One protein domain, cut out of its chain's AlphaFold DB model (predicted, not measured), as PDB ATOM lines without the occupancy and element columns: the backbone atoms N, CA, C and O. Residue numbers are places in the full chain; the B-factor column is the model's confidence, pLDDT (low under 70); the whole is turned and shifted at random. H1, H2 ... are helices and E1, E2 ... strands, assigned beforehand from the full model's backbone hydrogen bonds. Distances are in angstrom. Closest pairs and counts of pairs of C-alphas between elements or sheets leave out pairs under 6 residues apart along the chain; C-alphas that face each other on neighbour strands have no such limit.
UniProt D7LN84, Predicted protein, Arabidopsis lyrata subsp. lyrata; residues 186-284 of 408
ATOM      1  N   ALA A 186     127.904 119.061 134.855       77.31
ATOM      2  CA  ALA A 186     129.234 118.993 135.461       77.31
ATOM      3  C   ALA A 186     129.328 119.790 136.775       77.31
ATOM      4  O   ALA A 186     129.902 119.305 137.753       77.31
ATOM      5  N   SER A 187     128.738 120.990 136.829       79.50
ATOM      6  CA  SER A 187     128.689 121.780 138.066       79.50
ATOM      7  C   SER A 187     127.822 121.131 139.142       79.50
ATOM      8  O   SER A 187     128.170 121.220 140.312       79.50
ATOM      9  N   LEU A 188     126.766 120.406 138.761       76.19
ATOM     10  CA  LEU A 188     125.902 119.683 139.703       76.19
ATOM     11  C   LEU A 188     126.600 118.514 140.410       76.19
ATOM     12  O   LEU A 188     126.140 118.066 141.451       76.19
ATOM     13  N   LYS A 189     127.744 118.044 139.895       73.62
ATOM     14  CA  LYS A 189     128.572 117.034 140.576       73.62
ATOM     15  C   LYS A 189     129.413 117.612 141.720       73.62
ATOM     16  O   LYS A 189     129.994 116.851 142.490       73.62
ATOM     17  N   HIS A 190     129.508 118.937 141.819       74.75
ATOM     18  CA  HIS A 190     130.306 119.630 142.825       74.75
ATOM     19  C   HIS A 190     129.385 120.204 143.901       74.75
ATOM     20  O   HIS A 190     128.749 121.237 143.710       74.75
ATOM     21  N   TYR A 191     129.329 119.532 145.048       73.44
ATOM     22  CA  TYR A 191     128.452 119.922 146.152       73.44
ATOM     23  C   TYR A 191     129.186 120.820 147.150       73.44
ATOM     24  O   TYR A 191     130.392 120.654 147.358       73.44
ATOM     25  N   PRO A 192     128.483 121.748 147.823       73.06
ATOM     26  CA  PRO A 192     129.068 122.496 148.921       73.06
ATOM     27  C   PRO A 192     129.597 121.547 149.996       73.06
ATOM     28  O   PRO A 192     128.877 120.671 150.473       73.06
ATOM     29  N   ARG A 193     130.840 121.766 150.431       75.50
ATOM     30  CA  ARG A 193     131.506 120.941 151.451       75.50
ATOM     31  C   ARG A 193     130.670 120.779 152.729       75.50
ATOM     32  O   ARG A 193     130.601 119.689 153.275       75.50
ATOM     33  N   LYS A 194     129.960 121.836 153.141       73.25
ATOM     34  CA  LYS A 194     129.042 121.807 154.293       73.25
ATOM     35  C   LYS A 194     127.941 120.748 154.168       73.25
ATOM     36  O   LYS A 194     127.579 120.149 155.169       73.25
ATOM     37  N   LEU A 195     127.419 120.519 152.959       75.56
ATOM     38  CA  LEU A 195     126.403 119.493 152.711       75.56
ATOM     39  C   LEU A 195     127.013 118.089 152.756       75.56
ATOM     40  O   LEU A 195     126.383 117.168 153.253       75.56
ATOM     41  N   GLN A 196     128.241 117.941 152.254       76.19
ATOM     42  CA  GLN A 196     128.974 116.671 152.260       76.19
ATOM     43  C   GLN A 196     129.389 116.233 153.666       76.19
ATOM     44  O   GLN A 196     129.447 115.042 153.953       76.19
ATOM     45  N   GLU A 197     129.695 117.197 154.533       81.31
ATOM     46  CA  GLU A 197     130.106 116.951 155.915       81.31
ATOM     47  C   GLU A 197     128.916 116.686 156.854       81.31
ATOM     48  O   GLU A 197     129.113 116.092 157.915       81.31
ATOM     49  N   ASP A 198     127.690 117.072 156.481       78.62
ATOM     50  CA  ASP A 198     126.492 116.764 157.269       78.62
ATOM     51  C   ASP A 198     125.958 115.370 156.921       78.62
ATOM     52  O   ASP A 198     125.196 115.173 155.969       78.62
ATOM     53  N   SER A 199     126.352 114.385 157.731       77.75
ATOM     54  CA  SER A 199     125.957 112.983 157.574       77.75
ATOM     55  C   SER A 199     124.446 112.747 157.653       77.75
ATOM     56  O   SER A 199     123.986 111.702 157.197       77.75
ATOM     57  N   ARG A 200     123.667 113.700 158.187       75.25
ATOM     58  CA  ARG A 200     122.199 113.615 158.221       75.25
ATOM     59  C   ARG A 200     121.581 113.848 156.845       75.25
ATOM     60  O   ARG A 200     120.557 113.250 156.546       75.25
ATOM     61  N   TYR A 201     122.187 114.702 156.016       69.38
ATOM     62  CA  TYR A 201     121.611 115.123 154.730       69.38
ATOM     63  C   TYR A 201     122.348 114.545 153.532       69.38
ATOM     64  O   TYR A 201     121.723 114.232 152.520       69.38
ATOM     65  N   TRP A 202     123.662 114.359 153.629       75.06
ATOM     66  CA  TRP A 202     124.480 113.924 152.502       75.06
ATOM     67  C   TRP A 202     123.943 112.695 151.733       75.06
ATOM     68  O   TRP A 202     123.948 112.743 150.498       75.06
ATOM     69  N   PRO A 203     123.400 111.644 152.390       74.38
ATOM     70  CA  PRO A 203     122.823 110.504 151.676       74.38
ATOM     71  C   PRO A 203     121.685 110.892 150.715       74.38
ATOM     72  O   PRO A 203     121.606 110.371 149.604       74.38
ATOM     73  N   PHE A 204     120.850 111.862 151.100       70.62
ATOM     74  CA  PHE A 204     119.648 112.262 150.361       70.62
ATOM     75  C   PHE A 204     119.935 113.307 149.273       70.62
ATOM     76  O   PHE A 204     119.328 113.282 148.202       70.62
ATOM     77  N   PHE A 205     120.903 114.197 149.504       72.50
ATOM     78  CA  PHE A 205     121.170 115.358 148.643       72.50
ATOM     79  C   PHE A 205     122.276 115.138 147.591       72.50
ATOM     80  O   PHE A 205     122.664 116.066 146.880       72.50
ATOM     81  N   SER A 206     122.766 113.906 147.441       64.31
ATOM     82  CA  SER A 206     123.759 113.499 146.435       64.31
ATOM     83  C   SER A 206     123.219 113.584 144.992       64.31
ATOM     84  O   SER A 206     122.860 112.590 144.398       64.31
ATOM     85  N   GLY A 207     123.058 114.764 144.410       68.00
ATOM     86  CA  GLY A 207     122.414 114.967 143.093       68.00
ATOM     87  C   GLY A 207     121.422 116.122 143.092       68.00
ATOM     88  O   GLY A 207     120.695 116.320 142.123       68.00
ATOM     89  N   PHE A 208     121.381 116.854 144.205       77.31
ATOM     90  CA  PHE A 208     120.568 118.037 144.395       77.31
ATOM     91  C   PHE A 208     120.876 119.105 143.342       77.31
ATOM     92  O   PHE A 208     122.020 119.535 143.190       77.31
ATOM     93  N   VAL A 209     119.830 119.534 142.639       79.50
ATOM     94  CA  VAL A 209     119.896 120.608 141.640       79.50
ATOM     95  C   VAL A 209     119.673 121.969 142.294       79.50
ATOM     96  O   VAL A 209     120.389 122.930 142.010       79.50
ATOM     97  N   GLY A 210     118.685 122.032 143.179       84.81
ATOM     98  CA  GLY A 210     118.207 123.241 143.824       84.81
ATOM     99  C   GLY A 210     116.837 123.003 144.450       84.81
ATOM    100  O   GLY A 210     116.214 121.967 144.208       84.81
ATOM    101  N   ASP A 211     116.392 123.955 145.257       85.81
ATOM    102  CA  ASP A 211     115.017 124.017 145.731       85.81
ATOM    103  C   ASP A 211     114.145 124.632 144.635       85.81
ATOM    104  O   ASP A 211     114.570 125.592 143.990       85.81
ATOM    105  N   LEU A 212     112.975 124.046 144.387       87.38
ATOM    106  CA  LEU A 212     112.083 124.414 143.290       87.38
ATOM    107  C   LEU A 212     110.740 124.851 143.851       87.38
ATOM    108  O   LEU A 212     110.098 124.087 144.571       87.38
ATOM    109  N   ASP A 213     110.300 126.039 143.450       86.88
ATOM    110  CA  ASP A 213     109.005 126.573 143.857       86.88
ATOM    111  C   ASP A 213     108.316 127.342 142.723       86.88
ATOM    112  O   ASP A 213     108.965 127.914 141.836       86.88
ATOM    113  N   GLY A 214     106.986 127.322 142.758       87.19
ATOM    114  CA  GLY A 214     106.105 128.069 141.868       87.19
ATOM    115  C   GLY A 214     105.666 129.382 142.513       87.19
ATOM    116  O   GLY A 214     105.322 129.437 143.691       87.19
ATOM    117  N   THR A 215     105.643 130.467 141.747       86.88
ATOM    118  CA  THR A 215     105.194 131.773 142.226       86.88
ATOM    119  C   THR A 215     104.298 132.471 141.216       86.88
ATOM    120  O   THR A 215     104.541 132.454 140.010       86.88
ATOM    121  N   HIS A 216     103.254 133.123 141.725       87.75
ATOM    122  CA  HIS A 216     102.323 133.897 140.914       87.75
ATOM    123  C   HIS A 216     102.739 135.367 140.883       87.75
ATOM    124  O   HIS A 216     102.669 136.073 141.891       87.75
ATOM    125  N   VAL A 217     103.109 135.854 139.701       86.88
ATOM    126  CA  VAL A 217     103.362 137.278 139.456       86.88
ATOM    127  C   VAL A 217     102.128 137.891 138.820       86.88
ATOM    128  O   VAL A 217     101.695 137.467 137.751       86.88
ATOM    129  N   LYS A 218     101.541 138.892 139.479       86.69
ATOM    130  CA  LYS A 218     100.345 139.572 138.968       86.69
ATOM    131  C   LYS A 218     100.630 140.208 137.612       86.69
ATOM    132  O   LYS A 218     101.650 140.869 137.430       86.69
ATOM    133  N   VAL A 219      99.690 140.058 136.692       86.12
ATOM    134  CA  VAL A 219      99.749 140.665 135.360       86.12
ATOM    135  C   VAL A 219      98.427 141.327 135.020       86.12
ATOM    136  O   VAL A 219      97.377 140.930 135.514       86.12
ATOM    137  N   MET A 220      98.474 142.336 134.157       85.19
ATOM    138  CA  MET A 220      97.277 142.965 133.607       85.19
ATOM    139  C   MET A 220      96.955 142.309 132.266       85.19
ATOM    140  O   MET A 220      97.715 142.464 131.313       85.19
ATOM    141  N   VAL A 221      95.837 141.587 132.197       84.56
ATOM    142  CA  VAL A 221      95.371 140.917 130.974       84.56
ATOM    143  C   VAL A 221      94.037 141.524 130.562       84.56
ATOM    144  O   VAL A 221      93.144 141.694 131.390       84.56
ATOM    145  N   GLY A 222      93.924 141.913 129.293       84.38
ATOM    146  CA  GLY A 222      92.723 142.546 128.755       84.38
ATOM    147  C   GLY A 222      91.697 141.539 128.238       84.38
ATOM    148  O   GLY A 222      92.047 140.451 127.790       84.38
ATOM    149  N   GLY A 223      90.425 141.944 128.237       83.62
ATOM    150  CA  GLY A 223      89.360 141.258 127.503       83.62
ATOM    151  C   GLY A 223      89.099 139.813 127.939       83.62
ATOM    152  O   GLY A 223      89.175 139.475 129.119       83.62
ATOM    153  N   SER A 224      88.746 138.967 126.968       81.88
ATOM    154  CA  SER A 224      88.422 137.549 127.168       81.88
ATOM    155  C   SER A 224      89.614 136.695 127.592       81.88
ATOM    156  O   SER A 224      89.418 135.645 128.199       81.88
ATOM    157  N   ASP A 225      90.838 137.147 127.312       81.44
ATOM    158  CA  ASP A 225      92.052 136.374 127.584       81.44
ATOM    159  C   ASP A 225      92.329 136.266 129.087       81.44
ATOM    160  O   ASP A 225      92.932 135.296 129.536       81.44
ATOM    161  N   ALA A 226      91.811 137.206 129.891       83.62
ATOM    162  CA  ALA A 226      91.989 137.243 131.342       83.62
ATOM    163  C   ALA A 226      91.525 135.963 132.059       83.62
ATOM    164  O   ALA A 226      92.091 135.619 133.096       83.62
ATOM    165  N   VAL A 227      90.552 135.239 131.494       82.00
ATOM    166  CA  VAL A 227      89.994 134.009 132.082       82.00
ATOM    167  C   VAL A 227      91.072 132.942 132.295       82.00
ATOM    168  O   VAL A 227      91.073 132.276 133.325       82.00
ATOM    169  N   GLY A 228      92.025 132.808 131.365       84.00
ATOM    170  CA  GLY A 228      93.128 131.848 131.499       84.00
ATOM    171  C   GLY A 228      94.166 132.247 132.551       84.00
ATOM    172  O   GLY A 228      94.945 131.420 133.009       84.00
ATOM    173  N   TYR A 229      94.190 133.512 132.963       88.25
ATOM    174  CA  TYR A 229      95.202 134.030 133.882       88.25
ATOM    175  C   TYR A 229      94.705 134.119 135.321       88.25
ATOM    176  O   TYR A 229      95.486 134.494 136.191       88.25
ATOM    177  N   TRP A 230      93.442 133.785 135.591       88.25
ATOM    178  CA  TRP A 230      92.905 133.797 136.946       88.25
ATOM    179  C   TRP A 230      93.572 132.743 137.822       88.25
ATOM    180  O   TRP A 230      93.474 131.542 137.575       88.25
ATOM    181  N   ASP A 231      94.221 133.217 138.877       84.12
ATOM    182  CA  ASP A 231      94.661 132.377 139.974       84.12
ATOM    183  C   ASP A 231      93.492 132.003 140.897       84.12
ATOM    184  O   ASP A 231      92.365 132.502 140.803       84.12
ATOM    185  N   ARG A 232      93.789 131.135 141.866       83.56
ATOM    186  CA  ARG A 232      92.844 130.711 142.910       83.56
ATOM    187  C   ARG A 232      92.344 131.850 143.813       83.56
ATOM    188  O   ARG A 232      91.432 131.636 144.606       83.56
ATOM    189  N   HIS A 233      92.950 133.032 143.731       82.88
ATOM    190  CA  HIS A 233      92.577 134.232 144.476       82.88
ATOM    191  C   HIS A 233      91.765 135.219 143.620       82.88
ATOM    192  O   HIS A 233      91.484 136.326 144.079       82.88
ATOM    193  N   GLY A 234      91.368 134.831 142.401       82.69
ATOM    194  CA  GLY A 234      90.563 135.655 141.501       82.69
ATOM    195  C   GLY A 234      91.332 136.824 140.884       82.69
ATOM    196  O   GLY A 234      90.717 137.800 140.457       82.69
ATOM    197  N   GLN A 235      92.665 136.761 140.858       86.25
ATOM    198  CA  GLN A 235      93.529 137.777 140.257       86.25
ATOM    199  C   GLN A 235      94.211 137.222 139.010       86.25
ATOM    200  O   GLN A 235      94.501 136.035 138.918       86.25
ATOM    201  N   THR A 236      94.491 138.083 138.035       90.38
ATOM    202  CA  THR A 236      95.267 137.691 136.855       90.38
ATOM    203  C   THR A 236      96.755 137.613 137.197       90.38
ATOM    204  O   THR A 236      97.346 138.585 137.673       90.38
ATOM    205  N   SER A 237      97.381 136.465 136.948       90.81
ATOM    206  CA  SER A 237      98.801 136.230 137.214       90.81
ATOM    207  C   SER A 237      99.461 135.344 136.155       90.81
ATOM    208  O   SER A 237      98.795 134.654 135.386       90.81
ATOM    209  N   LEU A 238     100.788 135.396 136.103       91.56
ATOM    210  CA  LEU A 238     101.639 134.390 135.486       91.56
ATOM    211  C   LEU A 238     102.171 133.482 136.584       91.56
ATOM    212  O   LEU A 238     102.716 133.979 137.568       91.56
ATOM    213  N   ASN A 239     102.038 132.175 136.395       90.75
ATOM    214  CA  ASN A 239     102.739 131.205 137.216       90.75
ATOM    215  C   ASN A 239     104.155 131.014 136.647       90.75
ATOM    216  O   ASN A 239     104.338 130.771 135.447       90.75
ATOM    217  N   ILE A 240     105.147 131.202 137.507       90.19
ATOM    218  CA  ILE A 240     106.578 131.148 137.220       90.19
ATOM    219  C   ILE A 240     107.167 130.075 138.121       90.19
ATOM    220  O   ILE A 240     106.925 130.096 139.321       90.19
ATOM    221  N   VAL A 241     107.990 129.187 137.572       90.62
ATOM    222  CA  VAL A 241     108.768 128.245 138.383       90.62
ATOM    223  C   VAL A 241     110.213 128.712 138.452       90.62
ATOM    224  O   VAL A 241     110.791 129.116 137.441       90.62
ATOM    225  N   ALA A 242     110.810 128.672 139.638       90.88
ATOM    226  CA  ALA A 242     112.203 129.037 139.841       90.88
ATOM    227  C   ALA A 242     112.938 127.972 140.653       90.88
ATOM    228  O   ALA A 242     112.339 127.265 141.458       90.88
ATOM    229  N   ILE A 243     114.248 127.872 140.427       88.69
ATOM    230  CA  ILE A 243     115.145 126.975 141.155       88.69
ATOM    231  C   ILE A 243     116.247 127.803 141.805       88.69
ATOM    232  O   ILE A 243     116.908 128.594 141.122       88.69
ATOM    233  N   CYS A 244     116.486 127.603 143.097       87.75
ATOM    234  CA  CYS A 244     117.581 128.230 143.836       87.75
ATOM    235  C   CYS A 244     118.542 127.192 144.432       87.75
ATOM    236  O   CYS A 244     118.168 126.063 144.733       87.75
ATOM    237  N   ASP A 245     119.819 127.549 144.562       80.38
ATOM    238  CA  ASP A 245     120.806 126.676 145.205       80.38
ATOM    239  C   ASP A 245     120.720 126.738 146.743       80.38
ATOM    240  O   ASP A 245     119.974 127.525 147.321       80.38
ATOM    241  N   LEU A 246     121.544 125.940 147.433       76.88
ATOM    242  CA  LEU A 246     121.621 125.932 148.905       76.88
ATOM    243  C   LEU A 246     122.059 127.272 149.526       76.88
ATOM    244  O   LEU A 246     121.972 127.439 150.740       76.88
ATOM    245  N   ASN A 247     122.560 128.214 148.722       76.69
ATOM    246  CA  ASN A 247     122.900 129.563 149.166       76.69
ATOM    247  C   ASN A 247     121.758 130.554 148.895       76.69
ATOM    248  O   ASN A 247     121.976 131.760 148.997       76.69
ATOM    249  N   MET A 248     120.563 130.061 148.546       80.69
ATOM    250  CA  MET A 248     119.385 130.854 148.188       80.69
ATOM    251  C   MET A 248     119.601 131.730 146.945       80.69
ATOM    252  O   MET A 248     118.939 132.754 146.776       80.69
ATOM    253  N   ILE A 249     120.530 131.352 146.062       83.31
ATOM    254  CA  ILE A 249     120.767 132.060 144.804       83.31
ATOM    255  C   ILE A 249     119.947 131.386 143.711       83.31
ATOM    256  O   ILE A 249     120.174 130.214 143.406       83.31
ATOM    257  N   PHE A 250     119.040 132.134 143.083       88.69
ATOM    258  CA  PHE A 250     118.319 131.668 141.899       88.69
ATOM    259  C   PHE A 250     119.294 131.278 140.785       88.69
ATOM    260  O   PHE A 250     120.217 132.019 140.448       88.69
ATOM    261  N   LYS A 251     119.086 130.095 140.215       87.50
ATOM    262  CA  LYS A 251     119.887 129.538 139.119       87.50
ATOM    263  C   LYS A 251     119.094 129.362 137.839       87.50
ATOM    264  O   LYS A 251     119.667 129.336 136.754       87.50
ATOM    265  N   TYR A 252     117.789 129.205 137.970       90.25
ATOM    266  CA  TYR A 252     116.892 128.990 136.857       90.25
ATOM    267  C   TYR A 252     115.543 129.614 137.186       90.25
ATOM    268  O   TYR A 252     115.105 129.575 138.336       90.25
ATOM    269  N   ALA A 253     114.901 130.190 136.180       90.75
ATOM    270  CA  ALA A 253     113.528 130.648 136.257       90.75
ATOM    271  C   ALA A 253     112.889 130.444 134.886       90.75
ATOM    272  O   ALA A 253     113.425 130.908 133.880       90.75
ATOM    273  N   TRP A 254     111.748 129.770 134.860       91.44
ATOM    274  CA  TRP A 254     110.938 129.622 133.665       91.44
ATOM    275  C   TRP A 254     109.721 130.527 133.778       91.44
ATOM    276  O   TRP A 254     108.909 130.403 134.700       91.44
ATOM    277  N   LEU A 255     109.625 131.473 132.849       87.00
ATOM    278  CA  LEU A 255     108.601 132.503 132.850       87.00
ATOM    279  C   LEU A 255     107.456 132.079 131.925       87.00
ATOM    280  O   LEU A 255     107.634 132.056 130.710       87.00
ATOM    281  N   GLY A 256     106.262 131.862 132.476       71.38
ATOM    282  CA  GLY A 256     105.046 132.102 131.702       71.38
ATOM    283  C   GLY A 256     104.147 130.907 131.431       71.38
ATOM    284  O   GLY A 256     103.902 130.552 130.280       71.38
ATOM    285  N   ALA A 257     103.509 130.406 132.483       84.81
ATOM    286  CA  ALA A 257     102.210 129.767 132.346       84.81
ATOM    287  C   ALA A 257     101.118 130.730 132.817       84.81
ATOM    288  O   ALA A 257     101.335 131.562 133.701       84.81
ATOM    289  N   ALA A 258      99.931 130.629 132.228       89.75
ATOM    290  CA  ALA A 258      98.792 131.412 132.684       89.75
ATOM    291  C   ALA A 258      98.460 131.042 134.144       89.75
ATOM    292  O   ALA A 258      98.626 129.887 134.533       89.75
ATOM    293  N   GLY A 259      98.017 131.999 134.960       86.31
ATOM    294  CA  GLY A 259      97.814 131.828 136.404       86.31
ATOM    295  C   GLY A 259      96.824 130.732 136.809       86.31
ATOM    296  O   GLY A 259      96.870 130.271 137.944       86.31
ATOM    297  N   SER A 260      95.979 130.250 135.894       86.12
ATOM    298  CA  SER A 260      95.128 129.081 136.149       86.12
ATOM    299  C   SER A 260      95.877 127.744 136.049       86.12
ATOM    300  O   SER A 260      95.308 126.689 136.326       86.12
ATOM    301  N   THR A 261      97.124 127.755 135.577       87.44
ATOM    302  CA  THR A 261      97.927 126.554 135.336       87.44
ATOM    303  C   THR A 261      98.476 126.021 136.652       87.44
ATOM    304  O   THR A 261      99.131 126.747 137.399       87.44
ATOM    305  N   HIS A 262      98.241 124.735 136.915       85.81
ATOM    306  CA  HIS A 262      98.787 124.044 138.082       85.81
ATOM    307  C   HIS A 262     100.319 123.979 138.047       85.81
ATOM    308  O   HIS A 262     100.889 123.696 136.994       85.81
ATOM    309  N   ASP A 263     100.965 124.130 139.205       85.56
ATOM    310  CA  ASP A 263     102.432 124.111 139.361       85.56
ATOM    311  C   ASP A 263     103.091 122.884 138.710       85.56
ATOM    312  O   ASP A 263     104.128 122.998 138.061       85.56
ATOM    313  N   SER A 264     102.454 121.712 138.812       85.56
ATOM    314  CA  SER A 264     102.935 120.475 138.185       85.56
ATOM    315  C   SER A 264     103.002 120.560 136.660       85.56
ATOM    316  O   SER A 264     103.921 120.018 136.050       85.56
ATOM    317  N   LEU A 265     102.050 121.257 136.040       87.25
ATOM    318  CA  LEU A 265     102.011 121.457 134.597       87.25
ATOM    319  C   LEU A 265     102.987 122.555 134.158       87.25
ATOM    320  O   LEU A 265     103.631 122.415 133.125       87.25
ATOM    321  N   VAL A 266     103.156 123.610 134.964       88.94
ATOM    322  CA  VAL A 266     104.185 124.643 134.737       88.94
ATOM    323  C   VAL A 266     105.580 124.027 134.735       88.94
ATOM    324  O   VAL A 266     106.378 124.284 133.837       88.94
ATOM    325  N   LEU A 267     105.854 123.163 135.711       88.88
ATOM    326  CA  LEU A 267     107.089 122.400 135.760       88.88
ATOM    327  C   LEU A 267     107.268 121.535 134.513       88.88
ATOM    328  O   LEU A 267     108.351 121.527 133.938       88.88
ATOM    329  N   GLN A 268     106.229 120.805 134.100       87.81
ATOM    330  CA  GLN A 268     106.307 119.962 132.913       87.81
ATOM    331  C   GLN A 268     106.656 120.790 131.668       87.81
ATOM    332  O   GLN A 268     107.542 120.407 130.908       87.81
ATOM    333  N   TYR A 269     106.038 121.961 131.495       91.81
ATOM    334  CA  TYR A 269     106.389 122.880 130.412       91.81
ATOM    335  C   TYR A 269     107.849 123.327 130.465       91.81
ATOM    336  O   TYR A 269     108.492 123.387 129.418       91.81
ATOM    337  N   ALA A 270     108.389 123.595 131.654       90.56
ATOM    338  CA  ALA A 270     109.803 123.918 131.807       90.56
ATOM    339  C   ALA A 270     110.702 122.720 131.438       90.56
ATOM    340  O   ALA A 270     111.641 122.871 130.662       90.56
ATOM    341  N   MET A 271     110.391 121.515 131.926       88.81
ATOM    342  CA  MET A 271     111.176 120.295 131.680       88.81
ATOM    343  C   MET A 271     111.207 119.869 130.206       88.81
ATOM    344  O   MET A 271     112.246 119.400 129.723       88.81
ATOM    345  N   ASP A 272     110.071 120.008 129.521       89.12
ATOM    346  CA  ASP A 272     109.876 119.561 128.141       89.12
ATOM    347  C   ASP A 272     110.235 120.657 127.127       89.12
ATOM    348  O   ASP A 272     110.757 120.370 126.049       89.12
ATOM    349  N   GLY A 273     109.937 121.914 127.463       87.88
ATOM    350  CA  GLY A 273     110.026 123.054 126.556       87.88
ATOM    351  C   GLY A 273     111.331 123.840 126.635       87.88
ATOM    352  O   GLY A 273     111.629 124.585 125.701       87.88
ATOM    353  N   ASP A 274     112.111 123.685 127.708       90.31
ATOM    354  CA  ASP A 274     113.347 124.436 127.904       90.31
ATOM    355  C   ASP A 274     114.594 123.528 127.883       90.31
ATOM    356  O   ASP A 274     114.855 122.786 128.836       90.31
ATOM    357  N   PRO A 275     115.424 123.593 126.821       88.50
ATOM    358  CA  PRO A 275     116.646 122.800 126.716       88.50
ATOM    359  C   PRO A 275     117.658 123.051 127.835       88.50
ATOM    360  O   PRO A 275     118.511 122.194 128.076       88.50
ATOM    361  N   ILE A 276     117.603 124.219 128.486       88.12
ATOM    362  CA  ILE A 276     118.507 124.548 129.589       88.12
ATOM    363  C   ILE A 276     117.944 124.147 130.952       88.12
ATOM    364  O   ILE A 276     118.653 124.329 131.934       88.12
ATOM    365  N   PHE A 277     116.740 123.564 131.043       89.00
ATOM    366  CA  PHE A 277     116.185 123.108 132.320       89.00
ATOM    367  C   PHE A 277     117.179 122.185 133.052       89.00
ATOM    368  O   PHE A 277     117.634 121.184 132.478       89.00
ATOM    369  N   PRO A 278     117.545 122.485 134.312       85.94
ATOM    370  CA  PRO A 278     118.587 121.740 134.996       85.94
ATOM    371  C   PRO A 278     118.054 120.384 135.472       85.94
ATOM    372  O   PRO A 278     117.095 120.301 136.238       85.94
ATOM    373  N   LYS A 279     118.703 119.307 135.024       81.94
ATOM    374  CA  LYS A 279     118.322 117.922 135.338       81.94
ATOM    375  C   LYS A 279     119.315 117.289 136.318       81.94
ATOM    376  O   LYS A 279     120.509 117.607 136.248       81.94
ATOM    377  N   PRO A 280     118.857 116.390 137.205       75.94
ATOM    378  CA  PRO A 280     119.752 115.620 138.058       75.94
ATOM    379  C   PRO A 280     120.793 114.835 137.235       75.94
ATOM    380  O   PRO A 280     120.521 114.455 136.092       75.94
ATOM    381  N   PRO A 281     121.986 114.563 137.788       70.06
ATOM    382  CA  PRO A 281     122.965 113.682 137.154       70.06
ATOM    383  C   PRO A 281     122.400 112.269 136.869       70.06
ATOM    384  O   PRO A 281     121.778 111.652 137.732       70.06
ATOM    385  N   ILE A 282     122.633 111.763 135.648       61.25
ATOM    386  CA  ILE A 282     122.063 110.514 135.082       61.25
ATOM    387  C   ILE A 282     122.369 109.260 135.923       61.25
ATOM    388  O   ILE A 282     121.572 108.328 135.970       61.25
ATOM    389  N   ASP A 283     123.507 109.238 136.611       57.97
ATOM    390  CA  ASP A 283     123.950 108.142 137.476       57.97
ATOM    391  C   ASP A 283     122.991 107.861 138.641       57.97
ATOM    392  O   ASP A 283     122.969 106.745 139.153       57.97
ATOM    393  N   LYS A 284     122.147 108.827 139.023       52.47
ATOM    394  CA  LYS A 284     121.125 108.629 140.053       52.47
ATOM    395  C   LYS A 284     119.790 108.100 139.538       52.47
ATOM    396  O   LYS A 284     119.124 107.390 140.284       52.47
TER     397      LYS A 284
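Overview. This is residues 186 to 284 of the 408 residues of the protein "Predicted protein" of Arabidopsis lyrata subsp. lyrata (UniProt D7LN84). A strongly twisted wall of three long strands, E1, E2 and E3, makes much of the length of this domain, and H4 packs across one face of it. H3 is beyond one end of the strands at the sheet's level, while the small helices H1 and H2 meet at a corner beyond the other end, away from the sheet. The printed part has 99 residues with four named helices and three named strands, in the order H1 H2 E1 H3 E2 E3 H4; the sheet runs E1 - E2 - E3, antiparallel throughout, and the class is mixed, helices and strands. The whole is loose, with a radius of gyration of the C-alphas of 16.7 A, and its C-alphas span 54 by 24 by 18 A, a rod.

Along the chain. Find C-alpha 211 at (115.017, 124.017, 145.731); from there E1, residues 211 to 218, runs 22.4 A. E2, residues 237 to 244, covers 21.5 A, and E3, residues 250 to 258, covers 21.6 A. Next look at H4, residues 263 to 273, which runs 14.9 A and ends with C-alpha 273 at (110.026, 123.054, 126.556). H3 is residues 223 to 229, 11.3 A long. H1, residues 193 to 197, begins with C-alpha 193 at (131.506, 120.941, 151.451), and H2 is residues 202 to 205.

Arrangement. Begin at the inner strand E2. It is antiparallel to E1 at 155 degrees, with N 215 and O 240 within hydrogen-bond range at 2.8 A. On its other side E2 and E3 form a hairpin at 160 degrees, where N 243 and O 252 are 2.8 A apart. H4 on one face of the sheet makes two layers, a helix over a sheet, at a height over the sheet of 8.7 A. H4 lies over E3 and, only just, over E2, with 3 of its C-alphas on E2; it runs across the strands, at 71 degrees to E3 on the local plane. The closest C-alphas of E2 and H4 are those of Val 241 and Leu 267, 6.6 A apart. H3 is on the sheet but at the sheet's level, at a height of 1.0 A; the closest C-alphas of H3 and E3 are those of Tyr 229 and Ala 258, 4.6 A apart. H1 and H2 only just touch, with 3 pairs of C-alphas within 8 A, and only at the corner, closest at the C-alphas of Gln 196 and Trp 202, 5.3 A; neither is on the sheet. In H1 and H4 every O i to N i+4 pair is within hydrogen-bond range; H3 has 0 of 3, with 2 of 4 O i to N i+3 pairs, and H2 is too short for an i+4 pair.

Size, cuts and confidence. The C-alphas farthest apart, those of Glu 197 and Gly 223, are 55.3 A apart. The printed part has no cut and no long link. Look for pLDDT under 70 at residue 201, residues 206 to 207 and residues 282 to 284; the mean of the printed part is 82.4.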